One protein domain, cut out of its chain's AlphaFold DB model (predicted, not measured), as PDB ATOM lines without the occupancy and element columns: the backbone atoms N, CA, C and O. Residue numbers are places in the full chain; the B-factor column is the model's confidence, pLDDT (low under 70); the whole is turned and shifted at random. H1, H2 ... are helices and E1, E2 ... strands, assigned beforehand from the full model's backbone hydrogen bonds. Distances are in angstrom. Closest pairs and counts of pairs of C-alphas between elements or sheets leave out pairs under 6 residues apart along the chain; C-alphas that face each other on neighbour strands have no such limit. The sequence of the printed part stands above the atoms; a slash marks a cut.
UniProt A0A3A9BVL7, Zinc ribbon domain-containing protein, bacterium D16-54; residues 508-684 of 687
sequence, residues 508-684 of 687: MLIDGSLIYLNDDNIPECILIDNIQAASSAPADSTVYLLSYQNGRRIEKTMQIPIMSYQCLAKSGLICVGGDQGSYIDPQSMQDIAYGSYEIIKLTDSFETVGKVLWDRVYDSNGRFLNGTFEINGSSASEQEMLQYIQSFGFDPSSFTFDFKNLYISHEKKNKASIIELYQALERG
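AT A GLANCE: This is residues 508 to 684 of the 687 residues of the protein "Zinc ribbon domain-containing protein" of bacterium D16-54 (UniProt A0A3A9BVL7). Two twisted antiparallel sheets are offset along the longest axis and overlap only in part, around E4 and E6; H1 packs on one face of the six-stranded sheet and H2 covers edge strand E11 of the five-stranded one. The 177 printed residues run E1 to E10, H1, E11, H2, mostly strand. The sheet orders are E4, E3, E2, E1, E11 and E5, E6, E7, E8, E9, E10. The whole is compact, with a radius of gyration of the C-alphas of 18.3 A, yet elongated, spanning 57 by 37 by 28 A.

IN THESE COORDINATES: Find C-alpha 510 at (43.051, 37.553, -17.301), where E1, residues 510 to 515, begins. Read on to E2, residues 525 to 530, E3, 541 to 549, 26.2 A long, and E4, 552 to 560, 25.9 A. Next come E5, 564 to 568, E6, 573 to 585, 35.8 A, E7, 590 to 601, 36.2 A, E8, 608 to 618, 29.6 A, E9, 624 to 631, 20.0 A, and E10, 634 to 636. H1 holds residues 638 to 647, 14.1 A, E11 660 to 665, and H2 674 to 682, ending at C-alpha 682, (29.277, 34.775, -34.546).

HOW THE PARTS SIT: E1 to E4 form a meander, each strand the antiparallel neighbour of the one before; look at N 513 and O 527, 2.9 A, N 544 and O 528, 2.9 A, and N 556 and O 545, 2.9 A. E11 is antiparallel to E1, with N 512 and O 663 at 3.0 A. E5 to E10 form a second meander, with N 566 and O 575 at 2.8 A, N 598 and O 576 at 2.9 A, N 614 and O 595 at 2.9 A, N 615 and O 628 at 2.9 A, and N 631 and O 634 at 2.8 A. Between the sheets, the closest C-alphas of E4 and E6 are Ile 560 and Gly 577, 6.2 A; E4 and E7 are near each other, with 5 pairs of C-alphas within 10 A. H1 is on its sheet at a height of 9.0 A; the closest C-alphas of H1 and E9 are Glu 638 and Phe 629, 6.1 A. On the local plane its line and that of E8 stand at 27 degrees, only just along the strands. H2 is on the other sheet, over E11 at a height of 9.2 A; their closest C-alphas are Leu 677 and Leu 662, 5.9 A. On the local plane it runs slantwise to E11 at 42 degrees. In H1 and H2 every O i to N i+4 pair is within hydrogen-bond range.

THE WHOLE: The two C-alphas farthest apart are those of Gln 587 and Arg 683, 60.1 A. The printed part has no cut, and the one long link, residues 648 to 659, joins H1 to E11. The mean pLDDT of the printed part is 75.0; look for values under 70 at residues 530 to 541 and 654 to 672, among others.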
ATOM      1  N   MET A 508      46.292  42.224 -12.695       61.88
ATOM      2  CA  MET A 508      46.466  40.838 -13.142       61.88
ATOM      3  C   MET A 508      46.049  40.632 -14.604       61.88
ATOM      4  O   MET A 508      45.215  41.363 -15.145       61.88
ATOM      5  N   LEU A 509      46.656  39.627 -15.237       64.12
ATOM      6  CA  LEU A 509      46.422  39.240 -16.625       64.12
ATOM      7  C   LEU A 509      45.342  38.159 -16.644       64.12
ATOM      8  O   LEU A 509      45.535  37.104 -16.046       64.12
ATOM      9  N   ILE A 510      44.211  38.445 -17.288       68.38
ATOM     10  CA  ILE A 510      43.051  37.553 -17.301       68.38
ATOM     11  C   ILE A 510      42.750  37.131 -18.741       68.38
ATOM     12  O   ILE A 510      42.632  37.993 -19.620       68.38
ATOM     13  N   ASP A 511      42.594  35.829 -18.948       70.88
ATOM     14  CA  ASP A 511      42.130  35.199 -20.187       70.88
ATOM     15  C   ASP A 511      40.767  34.537 -19.950       70.88
ATOM     16  O   ASP A 511      40.476  34.087 -18.842       70.88
ATOM     17  N   GLY A 512      39.902  34.544 -20.958       73.69
ATOM     18  CA  GLY A 512      38.542  34.024 -20.891       73.69
ATOM     19  C   GLY A 512      38.180  33.212 -22.131       73.69
ATOM     20  O   GLY A 512      38.299  33.689 -23.261       73.69
ATOM     21  N   SER A 513      37.659  32.006 -21.917       76.12
ATOM     22  CA  SER A 513      37.202  31.095 -22.973       76.12
ATOM     23  C   SER A 513      35.758  30.663 -22.741       76.12
ATOM     24  O   SER A 513      35.401  30.265 -21.630       76.12
ATOM     25  N   LEU A 514      34.925  30.707 -23.788       78.50
ATOM     26  CA  LEU A 514      33.600  30.085 -23.741       78.50
ATOM     27  C   LEU A 514      33.730  28.598 -24.013       78.50
ATOM     28  O   LEU A 514      34.391  28.174 -24.965       78.50
ATOM     29  N   ILE A 515      33.050  27.816 -23.189       78.19
ATOM     30  CA  ILE A 515      32.972  26.376 -23.344       78.19
ATOM     31  C   ILE A 515      31.604  26.034 -23.921       78.19
ATOM     32  O   ILE A 515      30.581  26.380 -23.334       78.19
ATOM     33  N   TYR A 516      31.639  25.335 -25.053       77.62
ATOM     34  CA  TYR A 516      30.487  24.793 -25.761       77.62
ATOM     35  C   TYR A 516      30.500  23.281 -25.553       77.62
ATOM     36  O   TYR A 516      31.426  22.601 -25.996       77.62
ATOM     37  N   LEU A 517      29.534  22.757 -24.813       74.44
ATOM     38  CA  LEU A 517      29.416  21.335 -24.490       74.44
ATOM     39  C   LEU A 517      28.706  20.571 -25.604       74.44
ATOM     40  O   LEU A 517      28.953  19.379 -25.804       74.44
ATOM     41  N   ASN A 518      27.850  21.271 -26.342       71.69
ATOM     42  CA  ASN A 518      27.060  20.724 -27.427       71.69
ATOM     43  C   ASN A 518      27.449  21.350 -28.773       71.69
ATOM     44  O   ASN A 518      28.026  22.433 -28.853       71.69
ATOM     45  N   ASP A 519      27.088  20.667 -29.862       68.19
ATOM     46  CA  ASP A 519      27.311  21.147 -31.233       68.19
ATOM     47  C   ASP A 519      26.296  22.263 -31.631       68.19
ATOM     48  O   ASP A 519      26.035  22.483 -32.814       68.19
ATOM     49  N   ASP A 520      25.685  22.962 -30.662       65.44
ATOM     50  CA  ASP A 520      24.624  23.966 -30.852       65.44
ATOM     51  C   ASP A 520      25.121  25.426 -30.846       65.44
ATOM     52  O   ASP A 520      24.322  26.343 -31.028       65.44
ATOM     53  N   ASN A 521      26.436  25.649 -30.711       67.88
ATOM     54  CA  ASN A 521      27.053  26.980 -30.580       67.88
ATOM     55  C   ASN A 521      26.483  27.810 -29.413       67.88
ATOM     56  O   ASN A 521      26.544  29.043 -29.435       67.88
ATOM     57  N   ILE A 522      25.975  27.156 -28.369       71.00
ATOM     58  CA  ILE A 522      25.549  27.806 -27.134       71.00
ATOM     59  C   ILE A 522      26.647  27.636 -26.083       71.00
ATOM     60  O   ILE A 522      27.035  26.511 -25.802       71.00
ATOM     61  N   PRO A 523      27.176  28.718 -25.487       76.94
ATOM     62  CA  PRO A 523      28.162  28.577 -24.430       76.94
ATOM     63  C   PRO A 523      27.495  28.262 -23.085       76.94
ATOM     64  O   PRO A 523      26.797  29.102 -22.512       76.94
ATOM     65  N   GLU A 524      27.736  27.078 -22.529       78.00
ATOM     66  CA  GLU A 524      27.181  26.674 -21.232       78.00
ATOM     67  C   GLU A 524      28.048  27.096 -20.046       78.00
ATOM     68  O   GLU A 524      27.559  27.146 -18.911       78.00
ATOM     69  N   CYS A 525      29.327  27.391 -20.278       81.25
ATOM     70  CA  CYS A 525      30.255  27.848 -19.247       81.25
ATOM     71  C   CYS A 525      31.243  28.878 -19.805       81.25
ATOM     72  O   CYS A 525      31.548  28.893 -20.999       81.25
ATOM     73  N   ILE A 526      31.816  29.678 -18.913       80.31
ATOM     74  CA  ILE A 526      33.042  30.430 -19.166       80.31
ATOM     75  C   ILE A 526      34.138  29.924 -18.227       80.31
ATOM     76  O   ILE A 526      33.907  29.678 -17.039       80.31
ATOM     77  N   LEU A 527      35.333  29.752 -18.783       79.62
ATOM     78  CA  LEU A 527      36.560  29.516 -18.039       79.62
ATOM     79  C   LEU A 527      37.372  30.799 -18.067       79.62
ATOM     80  O   LEU A 527      37.639  31.335 -19.140       79.62
ATOM     81  N   ILE A 528      37.744  31.280 -16.889       77.25
ATOM     82  CA  ILE A 528      38.568  32.471 -16.722       77.25
ATOM     83  C   ILE A 528      39.871  32.057 -16.039       77.25
ATOM     84  O   ILE A 528      39.845  31.467 -14.958       77.25
ATOM     85  N   ASP A 529      40.992  32.377 -16.673       73.12
ATOM     86  CA  ASP A 529      42.344  32.069 -16.216       73.12
ATOM     87  C   ASP A 529      43.088  33.347 -15.804       73.12
ATOM     88  O   ASP A 529      42.970  34.393 -16.444       73.12
ATOM     89  N   ASN A 530      43.869  33.256 -14.730       68.88
ATOM     90  CA  ASN A 530      44.784  34.286 -14.265       68.88
ATOM     91  C   ASN A 530      46.232  33.900 -14.619       68.88
ATOM     92  O   ASN A 530      46.881  33.132 -13.910       68.88
ATOM     93  N   ILE A 531      46.757  34.476 -15.704       57.25
ATOM     94  CA  ILE A 531      47.987  34.024 -16.383       57.25
ATOM     95  C   ILE A 531      49.287  34.522 -15.710       57.25
ATOM     96  O   ILE A 531      50.395  34.121 -16.074       57.25
ATOM     97  N   GLN A 532      49.230  35.381 -14.690       52.34
ATOM     98  CA  GLN A 532      50.421  36.110 -14.221       52.34
ATOM     99  C   GLN A 532      51.291  35.406 -13.156       52.34
ATOM    100  O   GLN A 532      51.922  36.070 -12.335       52.34
ATOM    101  N   ALA A 533      51.393  34.077 -13.199       44.22
ATOM    102  CA  ALA A 533      52.245  33.288 -12.302       44.22
ATOM    103  C   ALA A 533      53.527  32.717 -12.944       44.22
ATOM    104  O   ALA A 533      54.393  32.189 -12.252       44.22
ATOM    105  N   ALA A 534      53.706  32.838 -14.260       40.97
ATOM    106  CA  ALA A 534      54.745  32.089 -14.973       40.97
ATOM    107  C   ALA A 534      56.181  32.669 -14.904       40.97
ATOM    108  O   ALA A 534      57.041  32.208 -15.653       40.97
ATOM    109  N   SER A 535      56.482  33.687 -14.078       43.66
ATOM    110  CA  SER A 535      57.729  34.468 -14.256       43.66
ATOM    111  C   SER A 535      58.738  34.572 -13.102       43.66
ATOM    112  O   SER A 535      59.733  35.268 -13.296       43.66
ATOM    113  N   SER A 536      58.614  33.902 -11.943       40.19
ATOM    114  CA  SER A 536      59.795  33.776 -11.029       40.19
ATOM    115  C   SER A 536      59.706  32.833  -9.814       40.19
ATOM    116  O   SER A 536      60.705  32.670  -9.118       40.19
ATOM    117  N   ALA A 537      58.579  32.183  -9.550       44.12
ATOM    118  CA  ALA A 537      58.395  31.147  -8.522       44.12
ATOM    119  C   ALA A 537      57.097  30.390  -8.872       44.12
ATOM    120  O   ALA A 537      56.315  30.974  -9.622       44.12
ATOM    121  N   PRO A 538      56.840  29.151  -8.400       45.97
ATOM    122  CA  PRO A 538      55.549  28.497  -8.629       45.97
ATOM    123  C   PRO A 538      54.477  29.339  -7.933       45.97
ATOM    124  O   PRO A 538      54.313  29.275  -6.717       45.97
ATOM    125  N   ALA A 539      53.855  30.240  -8.681       48.22
ATOM    126  CA  ALA A 539      52.774  31.075  -8.205       48.22
ATOM    127  C   ALA A 539      51.467  30.408  -8.641       48.22
ATOM    128  O   ALA A 539      51.366  29.853  -9.729       48.22
ATOM    129  N   ASP A 540      50.489  30.407  -7.750       54.84
ATOM    130  CA  ASP A 540      49.236  29.689  -7.942       54.84
ATOM    131  C   ASP A 540      48.414  30.338  -9.069       54.84
ATOM    132  O   ASP A 540      47.811  31.398  -8.870       54.84
ATOM    133  N   SER A 541      48.352  29.720 -10.253       61.59
ATOM    134  CA  SER A 541      47.339  30.099 -11.240       61.59
ATOM    135  C   SER A 541      45.965  29.758 -10.674       61.59
ATOM    136  O   SER A 541      45.748  28.682 -10.113       61.59
ATOM    137  N   THR A 542      45.023  30.692 -10.780       72.75
ATOM    138  CA  THR A 542      43.650  30.475 -10.316       72.75
ATOM    139  C   THR A 542      42.724  30.400 -11.514       72.75
ATOM    140  O   THR A 542      42.645  31.347 -12.293       72.75
ATOM    141  N   VAL A 543      42.010  29.284 -11.627       76.94
ATOM    142  CA  VAL A 543      40.983  29.079 -12.645       76.94
ATOM    143  C   VAL A 543      39.618  29.298 -12.011       76.94
ATOM    144  O   VAL A 543      39.296  28.710 -10.974       76.94
ATOM    145  N   TYR A 544      38.806  30.116 -12.667       81.38
ATOM    146  CA  TYR A 544      37.408  30.327 -12.324       81.38
ATOM    147  C   TYR A 544      36.539  29.687 -13.400       81.38
ATOM    148  O   TYR A 544      36.575  30.081 -14.565       81.38
ATOM    149  N   LEU A 545      35.753  28.694 -13.001       84.56
ATOM    150  CA  LEU A 545      34.676  28.145 -13.812       84.56
ATOM    151  C   LEU A 545      33.371  28.799 -13.393       84.56
ATOM    152  O   LEU A 545      33.048  28.851 -12.204       84.56
ATOM    153  N   LEU A 546      32.615  29.264 -14.378       87.12
ATOM    154  CA  LEU A 546      31.329  29.898 -14.167       87.12
ATOM    155  C   LEU A 546      30.316  29.349 -15.170       87.12
ATOM    156  O   LEU A 546      30.593  29.265 -16.364       87.12
ATOM    157  N   SER A 547      29.138  28.992 -14.675       86.88
ATOM    158  CA  SER A 547      27.974  28.646 -15.487       86.88
ATOM    159  C   SER A 547      26.760  29.407 -14.972       86.88
ATOM    160  O   SER A 547      26.651  29.709 -13.777       86.88
ATOM    161  N   TYR A 548      25.846  29.732 -15.879       85.12
ATOM    162  CA  TYR A 548      24.575  30.347 -15.542       85.12
ATOM    163  C   TYR A 548      23.429  29.479 -16.041       85.12
ATOM    164  O   TYR A 548      23.201  29.340 -17.242       85.12
ATOM    165  N   GLN A 549      22.697  28.881 -15.106       78.62
ATOM    166  CA  GLN A 549      21.613  27.959 -15.422       78.62
ATOM    167  C   GLN A 549      20.449  28.160 -14.467       78.62
ATOM    168  O   GLN A 549      20.627  28.392 -13.271       78.62
ATOM    169  N   ASN A 550      19.226  28.058 -14.991       79.50
ATOM    170  CA  ASN A 550      17.993  28.191 -14.208       79.50
ATOM    171  C   ASN A 550      17.954  29.477 -13.352       79.50
ATOM    172  O   ASN A 550      17.480  29.468 -12.215       79.50
ATOM    173  N   GLY A 551      18.495  30.576 -13.891       80.38
ATOM    174  CA  GLY A 551      18.551  31.873 -13.217       80.38
ATOM    175  C   GLY A 551      19.581  31.967 -12.084       80.38
ATOM    176  O   GLY A 551      19.542  32.916 -11.302       80.38
ATOM    177  N   ARG A 552      20.464  30.973 -11.934       84.44
ATOM    178  CA  ARG A 552      21.441  30.895 -10.845       84.44
ATOM    179  C   ARG A 552      22.860  30.825 -11.380       84.44
ATOM    180  O   ARG A 552      23.159  30.076 -12.307       84.44
ATOM    181  N   ARG A 553      23.730  31.584 -10.716       87.19
ATOM    182  CA  ARG A 553      25.177  31.516 -10.880       87.19
ATOM    183  C   ARG A 553      25.712  30.281 -10.166       87.19
ATOM    184  O   ARG A 553      25.456  30.102  -8.975       87.19
ATOM    185  N   ILE A 554      26.448  29.455 -10.894       88.12
ATOM    186  CA  ILE A 554      27.221  28.338 -10.360       88.12
ATOM    187  C   ILE A 554      28.681  28.681 -10.622       88.12
ATOM    188  O   ILE A 554      29.052  28.977 -11.756       88.12
ATOM    189  N   GLU A 555      29.499  28.681  -9.576       88.31
ATOM    190  CA  GLU A 555      30.904  29.072  -9.657       88.31
ATOM    191  C   GLU A 555      31.789  28.044  -8.957       88.31
ATOM    192  O   GLU A 555      31.406  27.456  -7.941       88.31
ATOM    193  N   LYS A 556      32.985  27.829  -9.501       86.62
ATOM    194  CA  LYS A 556      34.029  27.030  -8.866       86.62
ATOM    195  C   LYS A 556      35.385  27.671  -9.098       86.62
ATOM    196  O   LYS A 556      35.776  27.922 -10.234       86.62
ATOM    197  N   THR A 557      36.108  27.879  -8.006       83.81
ATOM    198  CA  THR A 557      37.470  28.413  -8.013       83.81
ATOM    199  C   THR A 557      38.450  27.289  -7.718       83.81
ATOM    200  O   THR A 557      38.248  26.522  -6.776       83.81
ATOM    201  N   MET A 558      39.514  27.195  -8.509       76.75
ATOM    202  CA  MET A 558      40.561  26.185  -8.366       76.75
ATOM    203  C   MET A 558      41.929  26.851  -8.364       76.75
ATOM    204  O   MET A 558      42.189  27.715  -9.197       76.75
ATOM    205  N   GLN A 559      42.803  26.429  -7.452       71.31
ATOM    206  CA  GLN A 559      44.197  26.869  -7.397       71.31
ATOM    207  C   GLN A 559      45.092  25.776  -7.979       71.31
ATOM    208  O   GLN A 559      45.041  24.632  -7.525       71.31
ATOM    209  N   ILE A 560      45.875  26.117  -9.002       64.62
ATOM    210  CA  ILE A 560      46.703  25.180  -9.762       64.62
ATOM    211  C   ILE A 560      48.089  25.812  -9.985       64.62
ATOM    212  O   ILE A 560      48.213  26.747 -10.770       64.62
ATOM    213  N   PRO A 561      49.138  25.310  -9.314       55.34
ATOM    214  CA  PRO A 561      50.491  25.879  -9.370       55.34
ATOM    215  C   PRO A 561      51.173  25.870 -10.749       55.34
ATOM    216  O   PRO A 561      51.982  26.745 -11.039       55.34
ATOM    217  N   ILE A 562      50.878  24.880 -11.601       55.31
ATOM    218  CA  ILE A 562      51.423  24.756 -12.963       55.31
ATOM    219  C   ILE A 562      50.320  24.165 -13.837       55.31
ATOM    220  O   ILE A 562      49.771  23.104 -13.541       55.31
ATOM    221  N   MET A 563      49.950  24.891 -14.887       59.91
ATOM    222  CA  MET A 563      48.704  24.627 -15.593       59.91
ATOM    223  C   MET A 563      48.833  23.618 -16.731       59.91
ATOM    224  O   MET A 563      49.514  23.860 -17.725       59.91
ATOM    225  N   SER A 564      48.044  22.548 -16.633       65.75
ATOM    226  CA  SER A 564      47.592  21.737 -17.760       65.75
ATOM    227  C   SER A 564      46.105  21.400 -17.589       65.75
ATOM    228  O   SER A 564      45.639  21.023 -16.516       65.75
ATOM    229  N   TYR A 565      45.301  21.596 -18.625       72.69
ATOM    230  CA  TYR A 565      43.895  21.200 -18.589       72.69
ATOM    231  C   TYR A 565      43.488  20.599 -19.933       72.69
ATOM    232  O   TYR A 565      44.142  20.818 -20.950       72.69
ATOM    233  N   GLN A 566      42.519  19.693 -19.931       74.31
ATOM    234  CA  GLN A 566      41.985  19.051 -21.129       74.31
ATOM    235  C   GLN A 566      40.472  19.065 -20.984       74.31
ATOM    236  O   GLN A 566      39.936  18.629 -19.967       74.31
ATOM    237  N   CYS A 567      39.780  19.596 -21.983       72.38
ATOM    238  CA  CYS A 567      38.325  19.589 -22.020       72.38
ATOM    239  C   CYS A 567      37.860  18.579 -23.061       72.38
ATOM    240  O   CYS A 567      38.344  18.567 -24.190       72.38
ATOM    241  N   LEU A 568      36.899  17.747 -22.683       71.94
ATOM    242  CA  LEU A 568      36.213  16.838 -23.585       71.94
ATOM    243  C   LEU A 568      34.784  17.346 -23.738       71.94
ATOM    244  O   LEU A 568      33.871  16.793 -23.124       71.94
ATOM    245  N   ALA A 569      34.607  18.399 -24.541       60.66
ATOM    246  CA  ALA A 569      33.341  19.115 -24.746       60.66
ATOM    247  C   ALA A 569      32.113  18.183 -24.815       60.66
ATOM    248  O   ALA A 569      31.216  18.283 -23.984       60.66
ATOM    249  N   LYS A 570      32.153  17.161 -25.685       66.00
ATOM    250  CA  LYS A 570      31.053  16.193 -25.893       66.00
ATOM    251  C   LYS A 570      30.705  15.321 -24.685       66.00
ATOM    252  O   LYS A 570      29.637  14.719 -24.651       66.00
ATOM    253  N   SER A 571      31.615  15.194 -23.725       71.12
ATOM    254  CA  SER A 571      31.405  14.416 -22.500       71.12
ATOM    255  C   SER A 571      30.942  15.280 -21.324       71.12
ATOM    256  O   SER A 571      30.533  14.741 -20.297       71.12
ATOM    257  N   GLY A 572      30.995  16.611 -21.460       78.81
ATOM    258  CA  GLY A 572      30.710  17.535 -20.366       78.81
ATOM    259  C   GLY A 572      31.728  17.450 -19.230       78.81
ATOM    260  O   GLY A 572      31.363  17.678 -18.078       78.81
ATOM    261  N   LEU A 573      32.978  17.079 -19.524       84.06
ATOM    262  CA  LEU A 573      34.042  16.924 -18.534       84.06
ATOM    263  C   LEU A 573      35.242  17.812 -18.857       84.06
ATOM    264  O   LEU A 573      35.662  17.932 -20.010       84.06
ATOM    265  N   ILE A 574      35.848  18.353 -17.804       83.12
ATOM    266  CA  ILE A 574      37.149  19.012 -17.847       83.12
ATOM    267  C   ILE A 574      38.086  18.334 -16.849       83.12
ATOM    268  O   ILE A 574      37.722  18.095 -15.702       83.12
ATOM    269  N   CYS A 575      39.290  18.000 -17.291       82.62
ATOM    270  CA  CYS A 575      40.385  17.566 -16.437       82.62
ATOM    271  C   CYS A 575      41.314  18.761 -16.245       82.62
ATOM    272  O   CYS A 575      41.804  19.307 -17.231       82.62
ATOM    273  N   VAL A 576      41.525  19.200 -15.008       80.38
ATOM    274  CA  VAL A 576      42.340  20.380 -14.684       80.38
ATOM    275  C   VAL A 576      43.387  19.975 -13.653       80.38
ATOM    276  O   VAL A 576      43.048  19.334 -12.658       80.38
ATOM    277  N   GLY A 577      44.658  20.302 -13.879       75.94
ATOM    278  CA  GLY A 577      45.733  19.921 -12.967       75.94
ATOM    279  C   GLY A 577      47.119  19.921 -13.608       75.94
ATOM    280  O   GLY A 577      47.375  20.656 -14.552       75.94
ATOM    281  N   GLY A 578      48.034  19.115 -13.092       75.06
ATOM    282  CA  GLY A 578      49.395  19.001 -13.611       75.06
ATOM    283  C   GLY A 578      50.419  18.748 -12.516       75.06
ATOM    284  O   GLY A 578      50.070  18.598 -11.341       75.06
ATOM    285  N   ASP A 579      51.690  18.696 -12.914       73.06
ATOM    286  CA  ASP A 579      52.814  18.664 -11.978       73.06
ATOM    287  C   ASP A 579      52.859  20.003 -11.247       73.06
ATOM    288  O   ASP A 579      53.172  21.012 -11.848       73.06
ATOM    289  N   GLN A 580      52.523  20.039  -9.963       68.88
ATOM    290  CA  GLN A 580      52.374  21.260  -9.167       68.88
ATOM    291  C   GLN A 580      53.709  21.853  -8.707       68.88
ATOM    292  O   GLN A 580      53.785  23.008  -8.292       68.88
ATOM    293  N   GLY A 581      54.777  21.075  -8.787       68.38
ATOM    294  CA  GLY A 581      56.118  21.528  -8.489       68.38
ATOM    295  C   GLY A 581      57.049  20.352  -8.297       68.38
ATOM    296  O   GLY A 581      56.631  19.192  -8.274       68.38
ATOM    297  N   SER A 582      58.325  20.663  -8.130       73.25
ATOM    298  CA  SER A 582      59.294  19.684  -7.677       73.25
ATOM    299  C   SER A 582      60.222  20.284  -6.634       73.25
ATOM    300  O   SER A 582      60.408  21.502  -6.556       73.25
ATOM    301  N   TYR A 583      60.764  19.430  -5.778       79.25
ATOM    302  CA  TYR A 583      61.816  19.810  -4.852       79.25
ATOM    303  C   TYR A 583      62.867  18.713  -4.790       79.25
ATOM    304  O   TYR A 583      62.564  17.524  -4.851       79.25
ATOM    305  N   ILE A 584      64.117  19.128  -4.612       78.50
ATOM    306  CA  ILE A 584      65.213  18.194  -4.387       78.50
ATOM    307  C   ILE A 584      65.256  17.894  -2.894       78.50
ATOM    308  O   ILE A 584      65.459  18.811  -2.095       78.50
ATOM    309  N   ASP A 585      65.103  16.629  -2.510       76.56
ATOM    310  CA  ASP A 585      65.376  16.198  -1.144       76.56
ATOM    311  C   ASP A 585      66.894  16.295  -0.894       76.56
ATOM    312  O   ASP A 585      67.677  15.535  -1.477       76.56
ATOM    313  N   PRO A 586      67.350  17.215  -0.022       73.56
ATOM    314  CA  PRO A 586      68.771  17.452   0.192       73.56
ATOM    315  C   PRO A 586      69.497  16.268   0.849       73.56
ATOM    316  O   PRO A 586      70.728  16.242   0.836       73.56
ATOM    317  N   GLN A 587      68.781  15.300   1.437       77.81
ATOM    318  CA  GLN A 587      69.390  14.117   2.055       77.81
ATOM    319  C   GLN A 587      69.637  12.989   1.054       77.81
ATOM    320  O   GLN A 587      70.678  12.333   1.117       77.81
ATOM    321  N   SER A 588      68.699  12.761   0.136       77.94
ATOM    322  CA  SER A 588      68.775  11.688  -0.860       77.94
ATOM    323  C   SER A 588      69.287  12.156  -2.229       77.94
ATOM    324  O   SER A 588      69.654  11.315  -3.049       77.94
ATOM    325  N   MET A 589      69.361  13.475  -2.464       78.81
ATOM    326  CA  MET A 589      69.628  14.096  -3.773       78.81
ATOM    327  C   MET A 589      68.648  13.624  -4.864       78.81
ATOM    328  O   MET A 589      69.005  13.575  -6.043       78.81
ATOM    329  N   GLN A 590      67.432  13.241  -4.466       82.06
ATOM    330  CA  GLN A 590      66.348  12.846  -5.361       82.06
ATOM    331  C   GLN A 590      65.453  14.047  -5.658       82.06
ATOM    332  O   GLN A 590      65.215  14.871  -4.776       82.06
ATOM    333  N   ASP A 591      64.963  14.135  -6.890       82.50
ATOM    334  CA  ASP A 591      63.985  15.143  -7.293       82.50
ATOM    335  C   ASP A 591      62.580  14.564  -7.114       82.50
ATOM    336  O   ASP A 591      62.264  13.510  -7.668       82.50
ATOM    337  N   ILE A 592      61.759  15.208  -6.293       81.88
ATOM    338  CA  ILE A 592      60.395  14.781  -5.999       81.88
ATOM    339  C   ILE A 592      59.456  15.758  -6.686       81.88
ATOM    340  O   ILE A 592      59.308  16.893  -6.237       81.88
ATOM    341  N   ALA A 593      58.817  15.308  -7.764       83.38
ATOM    342  CA  ALA A 593      57.771  16.051  -8.450       83.38
ATOM    343  C   ALA A 593      56.408  15.593  -7.946       83.38
ATOM    344  O   ALA A 593      56.104  14.401  -7.987       83.38
ATOM    345  N   TYR A 594      55.579  16.522  -7.504       83.88
ATOM    346  CA  TYR A 594      54.233  16.221  -7.031       83.88
ATOM    347  C   TYR A 594      53.206  16.900  -7.917       83.88
ATOM    348  O   TYR A 594      53.475  17.942  -8.514       83.88
ATOM    349  N   GLY A 595      52.021  16.315  -8.016       82.12
ATOM    350  CA  GLY A 595      50.965  16.869  -8.839       82.12
ATOM    351  C   GLY A 595      49.591  16.302  -8.541       82.12
ATOM    352  O   GLY A 595      49.415  15.391  -7.729       82.12
ATOM    353  N   SER A 596      48.590  16.893  -9.183       84.56
ATOM    354  CA  SER A 596      47.216  16.415  -9.082       84.56
ATOM    355  C   SER A 596      46.419  16.709 -10.342       84.56
ATOM    356  O   SER A 596      46.712  17.677 -11.038       84.56
ATOM    357  N   TYR A 597      45.398  15.896 -10.613       85.25
ATOM    358  CA  TYR A 597      44.326  16.241 -11.545       85.25
ATOM    359  C   TYR A 597      42.980  16.142 -10.846       85.25
ATOM    360  O   TYR A 597      42.703  15.186 -10.112       85.25
ATOM    361  N   GLU A 598      42.120  17.109 -11.133       87.25
ATOM    362  CA  GLU A 598      40.701  17.064 -10.820       87.25
ATOM    363  C   GLU A 598      39.901  16.939 -12.115       87.25
ATOM    364  O   GLU A 598      40.037  17.741 -13.037       87.25
ATOM    365  N   ILE A 599      39.052  15.918 -12.171       87.88
ATOM    366  CA  ILE A 599      38.090  15.706 -13.245       87.88
ATOM    367  C   ILE A 599      36.759  16.261 -12.766       87.88
ATOM    368  O   ILE A 599      36.181  15.791 -11.781       87.88
ATOM    369  N   ILE A 600      36.285  17.281 -13.462       86.94
ATOM    370  CA  ILE A 600      35.135  18.082 -13.083       86.94
ATOM    371  C   ILE A 600      34.080  17.945 -14.156       86.94
ATOM    372  O   ILE A 600      34.350  18.049 -15.354       86.94
ATOM    373  N   LYS A 601      32.850  17.733 -13.708       87.25
ATOM    374  CA  LYS A 601      31.694  17.742 -14.582       87.25
ATOM    375  C   LYS A 601      31.263  19.181 -14.832       87.25
ATOM    376  O   LYS A 601      30.913  19.881 -13.893       87.25
ATOM    377  N   LEU A 602      31.252  19.607 -16.089       79.44
ATOM    378  CA  LEU A 602      30.838  20.945 -16.527       79.44
ATOM    379  C   LEU A 602      29.309  21.149 -16.502       79.44
ATOM    380  O   LEU A 602      28.810  22.165 -16.967       79.44
ATOM    381  N   THR A 603      28.555  20.190 -15.955       68.88
ATOM    382  CA  THR A 603      27.117  20.340 -15.687       68.88
ATOM    383  C   THR A 603      26.865  21.124 -14.392       68.88
ATOM    384  O   THR A 603      27.801  21.404 -13.647       68.88
ATOM    385  N   ASP A 604      25.591  21.372 -14.088       65.44
ATOM    386  CA  ASP A 604      24.954  22.271 -13.105       65.44
ATOM    387  C   ASP A 604      25.581  22.412 -11.692       65.44
ATOM    388  O   ASP A 604      25.164  23.268 -10.915       65.44
ATOM    389  N   SER A 605      26.537  21.575 -11.294       74.50
ATOM    390  CA  SER A 605      27.127  21.545  -9.948       74.50
ATOM    391  C   SER A 605      28.643  21.744  -9.901       74.50
ATOM    392  O   SER A 605      29.184  21.869  -8.803       74.50
ATOM    393  N   PHE A 606      29.345  21.721 -11.043       87.12
ATOM    394  CA  PHE A 606      30.813  21.627 -11.089       87.12
ATOM    395  C   PHE A 606      31.393  20.570 -10.131       87.12
ATOM    396  O   PHE A 606      32.449  20.750  -9.512       87.12
ATOM    397  N   GLU A 607      30.686  19.448  -9.994       87.75
ATOM    398  CA  GLU A 607      31.080  18.348  -9.123       87.75
ATOM    399  C   GLU A 607      32.407  17.737  -9.589       87.75
ATOM    400  O   GLU A 607      32.599  17.445 -10.774       87.75
ATOM    401  N   THR A 608      33.334  17.543  -8.648       88.69
ATOM    402  CA  THR A 608      34.550  16.761  -8.898       88.69
ATOM    403  C   THR A 608      34.167  15.284  -8.908       88.69
ATOM    404  O   THR A 608      33.838  14.722  -7.866       88.69
ATOM    405  N   VAL A 609      34.211  14.655 -10.082       89.56
ATOM    406  CA  VAL A 609      33.872  13.234 -10.284       89.56
ATOM    407  C   VAL A 609      35.092  12.320 -10.205       89.56
ATOM    408  O   VAL A 609      34.962  11.102 -10.099       89.56
ATOM    409  N   GLY A 610      36.290  12.897 -10.238       89.50
ATOM    410  CA  GLY A 610      37.527  12.166 -10.036       89.50
ATOM    411  C   GLY A 610      38.634  13.079  -9.551       89.50
ATOM    412  O   GLY A 610      38.739  14.225  -9.980       89.50
ATOM    413  N   LYS A 611      39.473  12.560  -8.663       90.50
ATOM    414  CA  LYS A 611      40.683  13.225  -8.204       90.50
ATOM    415  C   LYS A 611      41.829  12.234  -8.208       90.50
ATOM    416  O   LYS A 611      41.684  11.122  -7.701       90.50
ATOM    417  N   VAL A 612      42.957  12.647  -8.758       89.25
ATOM    418  CA  VAL A 612      44.208  11.897  -8.695       89.25
ATOM    419  C   VAL A 612      45.314  12.776  -8.155       89.25
ATOM    420  O   VAL A 612      45.360  13.970  -8.444       89.25
ATOM    421  N   LEU A 613      46.175  12.179  -7.344       88.94
ATOM    422  CA  LEU A 613      47.329  12.808  -6.714       88.94
ATOM    423  C   LEU A 613      48.541  11.923  -6.976       88.94
ATOM    424  O   LEU A 613      48.414  10.695  -6.983       88.94
ATOM    425  N   TRP A 614      49.701  12.532  -7.178       88.12
ATOM    426  CA  TRP A 614      50.949  11.792  -7.294       88.12
ATOM    427  C   TRP A 614      52.116  12.528  -6.659       88.12
ATOM    428  O   TRP A 614      52.192  13.750  -6.731       88.12
ATOM    429  N   ASP A 615      53.065  11.748  -6.153       88.94
ATOM    430  CA  ASP A 615      54.445  12.159  -5.929       88.94
ATOM    431  C   ASP A 615      55.347  11.182  -6.683       88.94
ATOM    432  O   ASP A 615      55.333   9.975  -6.439       88.94
ATOM    433  N   ARG A 616      56.136  11.687  -7.621       88.25
ATOM    434  CA  ARG A 616      57.100  10.925  -8.409       88.25
ATOM    435  C   ARG A 616      58.503  11.289  -7.963       88.25
ATOM    436  O   ARG A 616      58.853  12.461  -7.892       88.25
ATOM    437  N   VAL A 617      59.314  10.275  -7.716       87.25
ATOM    438  CA  VAL A 617      60.703  10.418  -7.299       87.25
ATOM    439  C   VAL A 617      61.606  10.072  -8.470       87.25
ATOM    440  O   VAL A 617      61.502   8.994  -9.062       87.25
ATOM    441  N   TYR A 618      62.527  10.971  -8.776       85.56
ATOM    442  CA  TYR A 618      63.515  10.829  -9.829       85.56
ATOM    443  C   TYR A 618      64.928  10.850  -9.249       85.56
ATOM    444  O   TYR A 618      65.202  11.466  -8.216       85.56
ATOM    445  N   ASP A 619      65.852  10.162  -9.918       83.56
ATOM    446  CA  ASP A 619      67.276  10.311  -9.637       83.56
ATOM    447  C   ASP A 619      67.823  11.646 -10.171       83.56
ATOM    448  O   ASP A 619      67.172  12.366 -10.929       83.56
ATOM    449  N   SER A 620      69.068  11.962  -9.817       78.50
ATOM    450  CA  SER A 620      69.757  13.181 -10.257       78.50
ATOM    451  C   SER A 620      70.010  13.270 -11.772       78.50
ATOM    452  O   SER A 620      70.468  14.307 -12.249       78.50
ATOM    453  N   ASN A 621      69.715  12.213 -12.539       80.00
ATOM    454  CA  ASN A 621      69.753  12.195 -14.003       80.00
ATOM    455  C   ASN A 621      68.343  12.255 -14.626       80.00
ATOM    456  O   ASN A 621      68.213  12.063 -15.838       80.00
ATOM    457  N   GLY A 622      67.295  12.475 -13.822       78.19
ATOM    458  CA  GLY A 622      65.901  12.538 -14.261       78.19
ATOM    459  C   GLY A 622      65.258  11.177 -14.545       78.19
ATOM    460  O   GLY A 622      64.236  11.116 -15.227       78.19
ATOM    461  N   ARG A 623      65.832  10.060 -14.077       84.19
ATOM    462  CA  ARG A 623      65.215   8.732 -14.232       84.19
ATOM    463  C   ARG A 623      64.220   8.478 -13.115       84.19
ATOM    464  O   ARG A 623      64.574   8.586 -11.945       84.19
ATOM    465  N   PHE A 624      63.007   8.078 -13.484       84.44
ATOM    466  CA  PHE A 624      61.974   7.692 -12.527       84.44
ATOM    467  C   PHE A 624      62.429   6.493 -11.686       84.44
ATOM    468  O   PHE A 624      62.868   5.475 -12.229       84.44
ATOM    469  N   LEU A 625      62.333   6.627 -10.364       84.19
ATOM    470  CA  LEU A 625      62.700   5.601  -9.393       84.19
ATOM    471  C   LEU A 625      61.455   4.904  -8.843       84.19
ATOM    472  O   LEU A 625      61.320   3.686  -8.962       84.19
ATOM    473  N   ASN A 626      60.564   5.670  -8.221       84.88
ATOM    474  CA  ASN A 626      59.298   5.210  -7.661       84.88
ATOM    475  C   ASN A 626      58.346   6.400  -7.462       84.88
ATOM    476  O   ASN A 626      58.713   7.548  -7.700       84.88
ATOM    477  N   GLY A 627      57.118   6.131  -7.028       86.19
ATOM    478  CA  GLY A 627      56.172   7.183  -6.687       86.19
ATOM    479  C   GLY A 627      55.012   6.681  -5.842       86.19
ATOM    480  O   GLY A 627      54.761   5.474  -5.766       86.19
ATOM    481  N   THR A 628      54.322   7.616  -5.206       89.50
ATOM    482  CA  THR A 628      53.035   7.418  -4.542       89.50
ATOM    483  C   THR A 628      51.945   7.976  -5.435       89.50
ATOM    484  O   THR A 628      52.062   9.087  -5.936       89.50
ATOM    485  N   PHE A 629      50.889   7.197  -5.653       91.50
ATOM    486  CA  PHE A 629      49.749   7.609  -6.463       91.50
ATOM    487  C   PHE A 629      48.472   7.344  -5.681       91.50
ATOM    488  O   PHE A 629      48.344   6.307  -5.019       91.50
ATOM    489  N   GLU A 630      47.525   8.267  -5.764       92.31
ATOM    490  CA  GLU A 630      46.214   8.131  -5.144       92.31
ATOM    491  C   GLU A 630      45.108   8.440  -6.148       92.31
ATOM    492  O   GLU A 630      45.187   9.408  -6.903       92.31
ATOM    493  N   ILE A 631      44.048   7.635  -6.115       92.25
ATOM    494  CA  ILE A 631      42.791   7.853  -6.831       92.25
ATOM    495  C   ILE A 631      41.701   8.039  -5.776       92.25
ATOM    496  O   ILE A 631      41.441   7.137  -4.980       92.25
ATOM    497  N   ASN A 632      41.061   9.208  -5.749       90.50
ATOM    498  CA  ASN A 632      40.011   9.569  -4.790       90.50
ATOM    499  C   ASN A 632      40.403   9.281  -3.321       90.50
ATOM    500  O   ASN A 632      39.579   8.827  -2.526       90.50
ATOM    501  N   GLY A 633      41.676   9.506  -2.971       88.25
ATOM    502  CA  GLY A 633      42.231   9.263  -1.631       88.25
ATOM    503  C   GLY A 633      42.561   7.799  -1.312       88.25
ATOM    504  O   GLY A 633      42.844   7.473  -0.162       88.25
ATOM    505  N   SER A 634      42.503   6.901  -2.298       91.81
ATOM    506  CA  SER A 634      42.937   5.504  -2.169       91.81
ATOM    507  C   SER A 634      44.242   5.281  -2.926       91.81
ATOM    508  O   SER A 634      44.361   5.701  -4.073       91.81
ATOM    509  N   SER A 635      45.206   4.597  -2.304       92.50
ATOM    510  CA  SER A 635      46.491   4.278  -2.936       92.50
ATOM    511  C   SER A 635      46.304   3.441  -4.207       92.50
ATOM    512  O   SER A 635      45.500   2.508  -4.229       92.50
ATOM    513  N   ALA A 636      47.061   3.781  -5.245       92.38
ATOM    514  CA  ALA A 636      47.053   3.143  -6.552       92.38
ATOM    515  C   ALA A 636      48.483   3.044  -7.113       92.38
ATOM    516  O   ALA A 636      49.422   3.668  -6.612       92.38
ATOM    517  N   SER A 637      48.658   2.259  -8.171       90.88
ATOM    518  CA  SER A 637      49.848   2.301  -9.024       90.88
ATOM    519  C   SER A 637      49.742   3.399 -10.089       90.88
ATOM    520  O   SER A 637      48.648   3.838 -10.445       90.88
ATOM    521  N   GLU A 638      50.877   3.807 -10.664       87.94
ATOM    522  CA  GLU A 638      50.895   4.783 -11.764       87.94
ATOM    523  C   GLU A 638      50.046   4.325 -12.958       87.94
ATOM    524  O   GLU A 638      49.325   5.112 -13.568       87.94
ATOM    525  N   GLN A 639      50.098   3.030 -13.276       89.12
ATOM    526  CA  GLN A 639      49.359   2.466 -14.399       89.12
ATOM    527  C   GLN A 639      47.842   2.500 -14.156       89.12
ATOM    528  O   GLN A 639      47.093   2.805 -15.081       89.12
ATOM    529  N   GLU A 640      47.393   2.253 -12.921       91.00
ATOM    530  CA  GLU A 640      45.982   2.384 -12.531       91.00
ATOM    531  C   GLU A 640      45.519   3.843 -12.568       91.00
ATOM    532  O   GLU A 640      44.424   4.116 -13.049       91.00
ATOM    533  N   MET A 641      46.356   4.790 -12.132       90.06
ATOM    534  CA  MET A 641      46.063   6.224 -12.233       90.06
ATOM    535  C   MET A 641      45.898   6.658 -13.698       90.06
ATOM    536  O   MET A 641      44.920   7.321 -14.042       90.06
ATOM    537  N   LEU A 642      46.820   6.262 -14.582       88.00
ATOM    538  CA  LEU A 642      46.747   6.592 -16.010       88.00
ATOM    539  C   LEU A 642      45.516   5.963 -16.676       88.00
ATOM    540  O   LEU A 642      44.816   6.640 -17.428       88.00
ATOM    541  N   GLN A 643      45.210   4.699 -16.365       90.69
ATOM    542  CA  GLN A 643      43.994   4.032 -16.840       90.69
ATOM    543  C   GLN A 643      42.724   4.701 -16.308       90.69
ATOM    544  O   GLN A 643      41.738   4.795 -17.037       90.69
ATOM    545  N   TYR A 644      42.742   5.196 -15.069       91.31
ATOM    546  CA  TYR A 644      41.626   5.931 -14.485       91.31
ATOM    547  C   TYR A 644      41.354   7.225 -15.253       91.31
ATOM    548  O   TYR A 644      40.222   7.438 -15.676       91.31
ATOM    549  N   ILE A 645      42.379   8.037 -15.531       86.94
ATOM    550  CA  ILE A 645      42.246   9.259 -16.347       86.94
ATOM    551  C   ILE A 645      41.719   8.918 -17.752       86.94
ATOM    552  O   ILE A 645      40.739   9.508 -18.211       86.94
ATOM    553  N   GLN A 646      42.307   7.908 -18.403       88.38
ATOM    554  CA  GLN A 646      41.886   7.444 -19.732       88.38
ATOM    555  C   GLN A 646      40.457   6.898 -19.760       88.38
ATOM    556  O   GLN A 646      39.791   6.993 -20.789       88.38
ATOM    557  N   SER A 647      39.950   6.360 -18.647       89.56
ATOM    558  CA  SER A 647      38.576   5.849 -18.567       89.56
ATOM    559  C   SER A 647      37.512   6.939 -18.739       89.56
ATOM    560  O   SER A 647      36.404   6.640 -19.183       89.56
ATOM    561  N   PHE A 648      37.860   8.202 -18.467       85.75
ATOM    562  CA  PHE A 648      37.019   9.368 -18.761       85.75
ATOM    563  C   PHE A 648      37.208   9.903 -20.192       85.75
ATOM    564  O   PHE A 648      36.517  10.835 -20.589       85.75
ATOM    565  N   GLY A 649      38.119   9.313 -20.972       84.75
ATOM    566  CA  GLY A 649      38.434   9.706 -22.347       84.75
ATOM    567  C   GLY A 649      39.571  10.720 -22.480       84.75
ATOM    568  O   GLY A 649      39.837  11.169 -23.592       84.75
ATOM    569  N   PHE A 650      40.228  11.097 -21.377       83.81
ATOM    570  CA  PHE A 650      41.347  12.041 -21.396       83.81
ATOM    571  C   PHE A 650      42.646  11.350 -21.824       83.81
ATOM    572  O   PHE A 650      42.881  10.182 -21.505       83.81
ATOM    573  N   ASP A 651      43.513  12.089 -22.512       81.12
ATOM    574  CA  ASP A 651      44.861  11.641 -22.847       81.12
ATOM    575  C   ASP A 651      45.858  12.244 -21.844       81.12
ATOM    576  O   ASP A 651      46.206  13.418 -21.959       81.12
ATOM    577  N   PRO A 652      46.374  11.459 -20.880       72.50
ATOM    578  CA  PRO A 652      47.322  11.960 -19.887       72.50
ATOM    579  C   PRO A 652      48.667  12.411 -20.485       72.50
ATOM    580  O   PRO A 652      49.482  12.982 -19.765       72.50
ATOM    581  N   SER A 653      48.921  12.154 -21.775       70.25
ATOM    582  CA  SER A 653      50.112  12.610 -22.498       70.25
ATOM    583  C   SER A 653      49.903  13.886 -23.323       70.25
ATOM    584  O   SER A 653      50.876  14.433 -23.844       70.25
ATOM    585  N   SER A 654      48.663  14.381 -23.442       66.62
ATOM    586  CA  SER A 654      48.319  15.506 -24.313       66.62
ATOM    587  C   SER A 654      47.265  16.424 -23.690       66.62
ATOM    588  O   SER A 654      46.078  16.107 -23.630       66.62
ATOM    589  N   PHE A 655      47.705  17.620 -23.299       64.38
ATOM    590  CA  PHE A 655      46.846  18.715 -22.859       64.38
ATOM    591  C   PHE A 655      46.861  19.818 -23.933       64.38
ATOM    592  O   PHE A 655      47.716  20.699 -23.918       64.38
ATOM    593  N   THR A 656      45.961  19.728 -24.919       53.00
ATOM    594  CA  THR A 656      45.777  20.723 -26.004       53.00
ATOM    595  C   THR A 656      44.289  20.915 -26.333       53.00
ATOM    596  O   THR A 656      43.523  19.958 -26.209       53.00
ATOM    597  N   PHE A 657      43.879  22.127 -26.745       55.47
ATOM    598  CA  PHE A 657      42.470  22.573 -26.771       55.47
ATOM    599  C   PHE A 657      41.847  22.840 -28.143       55.47
ATOM    600  O   PHE A 657      42.544  23.180 -29.096       55.47
ATOM    601  N   ASP A 658      40.506  22.811 -28.140       51.19
ATOM    602  CA  ASP A 658      39.589  23.426 -29.110       51.19
ATOM    603  C   ASP A 658      38.513  24.230 -28.334       51.19
ATOM    604  O   ASP A 658      37.439  23.721 -28.016       51.19
ATOM    605  N   PHE A 659      38.837  25.459 -27.909       61.09
ATOM    606  CA  PHE A 659      37.868  26.422 -27.354       61.09
ATOM    607  C   PHE A 659      37.673  27.580 -28.330       61.09
ATOM    608  O   PHE A 659      38.595  27.927 -29.073       61.09
ATOM    609  N   LYS A 660      36.520  28.267 -28.258       60.50
ATOM    610  CA  LYS A 660      36.455  29.637 -28.782       60.50
ATOM    611  C   LYS A 660      36.979  30.583 -27.704       60.50
ATOM    612  O   LYS A 660      36.299  30.867 -26.714       60.50
ATOM    613  N   ASN A 661      38.201  31.057 -27.911       62.16
ATOM    614  CA  ASN A 661      38.818  32.065 -27.058       62.16
ATOM    615  C   ASN A 661      38.062  33.384 -27.240       62.16
ATOM    616  O   ASN A 661      37.945  33.882 -28.364       62.16
ATOM    617  N   LEU A 662      37.541  33.938 -26.144       58.56
ATOM    618  CA  LEU A 662      36.841  35.217 -26.190       58.56
ATOM    619  C   LEU A 662      37.819  36.380 -26.099       58.56
ATOM    620  O   LEU A 662      37.710  37.305 -26.895       58.56
ATOM    621  N   TYR A 663      38.737  36.380 -25.125       65.56
ATOM    622  CA  TYR A 663      39.681  37.488 -24.972       65.56
ATOM    623  C   TYR A 663      40.902  37.163 -24.123       65.56
ATOM    624  O   TYR A 663      40.798  36.523 -23.086       65.56
ATOM    625  N   ILE A 664      42.018  37.796 -24.491       59.47
ATOM    626  CA  ILE A 664      43.232  37.890 -23.680       59.47
ATOM    627  C   ILE A 664      43.441  39.371 -23.331       59.47
ATOM    628  O   ILE A 664      43.620  40.207 -24.220       59.47
ATOM    629  N   SER A 665      43.394  39.738 -22.046       55.53
ATOM    630  CA  SER A 665      43.599  41.127 -21.600       55.53
ATOM    631  C   SER A 665      45.009  41.335 -21.046       55.53
ATOM    632  O   SER A 665      45.294  40.931 -19.919       55.53
ATOM    633  N   HIS A 666      45.870  42.036 -21.797       50.59
ATOM    634  CA  HIS A 666      47.272  42.273 -21.418       50.59
ATOM    635  C   HIS A 666      47.548  43.536 -20.575       50.59
ATOM    636  O   HIS A 666      48.623  43.622 -19.992       50.59
ATOM    637  N   GLU A 667      46.623  44.495 -20.438       46.47
ATOM    638  CA  GLU A 667      46.864  45.724 -19.658       46.47
ATOM    639  C   GLU A 667      45.579  46.395 -19.132       46.47
ATOM    640  O   GLU A 667      44.494  46.235 -19.689       46.47
ATOM    641  N   LYS A 668      45.735  47.252 -18.103       45.69
ATOM    642  CA  LYS A 668      44.706  48.052 -17.392       45.69
ATOM    643  C   LYS A 668      43.748  48.901 -18.258       45.69
ATOM    644  O   LYS A 668      42.853  49.524 -17.694       45.69
ATOM    645  N   LYS A 669      43.936  49.004 -19.580       41.41
ATOM    646  CA  LYS A 669      43.289  50.036 -20.416       41.41
ATOM    647  C   LYS A 669      42.130  49.568 -21.297       41.41
ATOM    648  O   LYS A 669      41.301  50.406 -21.628       41.41
ATOM    649  N   ASN A 670      42.006  48.278 -21.614       46.53
ATOM    650  CA  ASN A 670      40.942  47.797 -22.502       46.53
ATOM    651  C   ASN A 670      39.965  46.876 -21.760       46.53
ATOM    652  O   ASN A 670      40.161  45.667 -21.667       46.53
ATOM    653  N   LYS A 671      38.872  47.452 -21.242       54.03
ATOM    654  CA  LYS A 671      37.693  46.682 -20.821       54.03
ATOM    655  C   LYS A 671      36.924  46.237 -22.076       54.03
ATOM    656  O   LYS A 671      35.997  46.921 -22.491       54.03
ATOM    657  N   ALA A 672      37.323  45.132 -22.704       58.88
ATOM    658  CA  ALA A 672      36.479  44.480 -23.710       58.88
ATOM    659  C   ALA A 672      35.302  43.762 -23.015       58.88
ATOM    660  O   ALA A 672      35.508  43.139 -21.966       58.88
ATOM    661  N   SER A 673      34.087  43.891 -23.558       74.31
ATOM    662  CA  SER A 673      32.876  43.205 -23.078       74.31
ATOM    663  C   SER A 673      32.814  41.777 -23.620       74.31
ATOM    664  O   SER A 673      33.058  41.555 -24.804       74.31
ATOM    665  N   ILE A 674      32.419  40.813 -22.782       77.44
ATOM    666  CA  ILE A 674      32.166  39.422 -23.207       77.44
ATOM    667  C   ILE A 674      31.089  39.364 -24.302       77.44
ATOM    668  O   ILE A 674      31.207  38.583 -25.245       77.44
ATOM    669  N   ILE A 675      30.075  40.225 -24.207       78.38
ATOM    670  CA  ILE A 675      28.970  40.292 -25.169       78.38
ATOM    671  C   ILE A 675      29.460  40.744 -26.547       78.38
ATOM    672  O   ILE A 675      29.093  40.144 -27.556       78.38
ATOM    673  N   GLU A 676      30.327  41.755 -26.598       74.25
ATOM    674  CA  GLU A 676      30.897  42.247 -27.860       74.25
ATOM    675  C   GLU A 676      31.682  41.160 -28.594       74.25
ATOM    676  O   GLU A 676      31.593  41.014 -29.811       74.25
ATOM    677  N   LEU A 677      32.469  40.394 -27.843       73.44
ATOM    678  CA  LEU A 677      33.336  39.359 -28.390       73.44
ATOM    679  C   LEU A 677      32.529  38.162 -28.881       73.44
ATOM    680  O   LEU A 677      32.823  37.624 -29.945       73.44
ATOM    681  N   TYR A 678      31.468  37.798 -28.158       76.88
ATOM    682  CA  TYR A 678      30.505  36.805 -28.621       76.88
ATOM    683  C   TYR A 678      29.903  37.208 -29.978       76.88
ATOM    684  O   TYR A 678      29.942  36.426 -30.925       76.88
ATOM    685  N   GLN A 679      29.450  38.459 -30.119       74.19
ATOM    686  CA  GLN A 679      28.927  38.976 -31.390       74.19
ATOM    687  C   GLN A 679      29.979  38.966 -32.516       74.19
ATOM    688  O   GLN A 679      29.642  38.717 -33.672       74.19
ATOM    689  N   ALA A 680      31.256  39.220 -32.209       69.81
ATOM    690  CA  ALA A 680      32.340  39.164 -33.191       69.81
ATOM    691  C   ALA A 680      32.648  37.729 -33.665       69.81
ATOM    692  O   ALA A 680      32.876  37.513 -34.858       69.81
ATOM    693  N   LEU A 681      32.611  36.749 -32.756       68.69
ATOM    694  CA  LEU A 681      32.804  35.332 -33.079       68.69
ATOM    695  C   LEU A 681      31.682  34.790 -33.972       68.69
ATOM    696  O   LEU A 681      31.962  34.071 -34.932       68.69
ATOM    697  N   GLU A 682      30.427  35.174 -33.717       68.12
ATOM    698  CA  GLU A 682      29.277  34.775 -34.546       68.12
ATOM    699  C   GLU A 682      29.358  35.323 -35.985       68.12
ATOM    700  O   GLU A 682      28.830  34.720 -36.918       68.12
ATOM    701  N   ARG A 683      30.103  36.414 -36.212       64.88
ATOM    702  CA  ARG A 683      30.394  36.944 -37.561       64.88
ATOM    703  C   ARG A 683      31.458  36.141 -38.321       64.88
ATOM    704  O   ARG A 683      31.804  36.506 -39.442       64.88
ATOM    705  N   GLY A 684      32.021  35.086 -37.727       58.56
ATOM    706  CA  GLY A 684      33.166  34.364 -38.287       58.56
ATOM    707  C   GLY A 684      34.482  35.142 -38.186       58.56
ATOM    708  O   GLY A 684      35.444  34.820 -38.887       58.56
TER     709      GLY A 684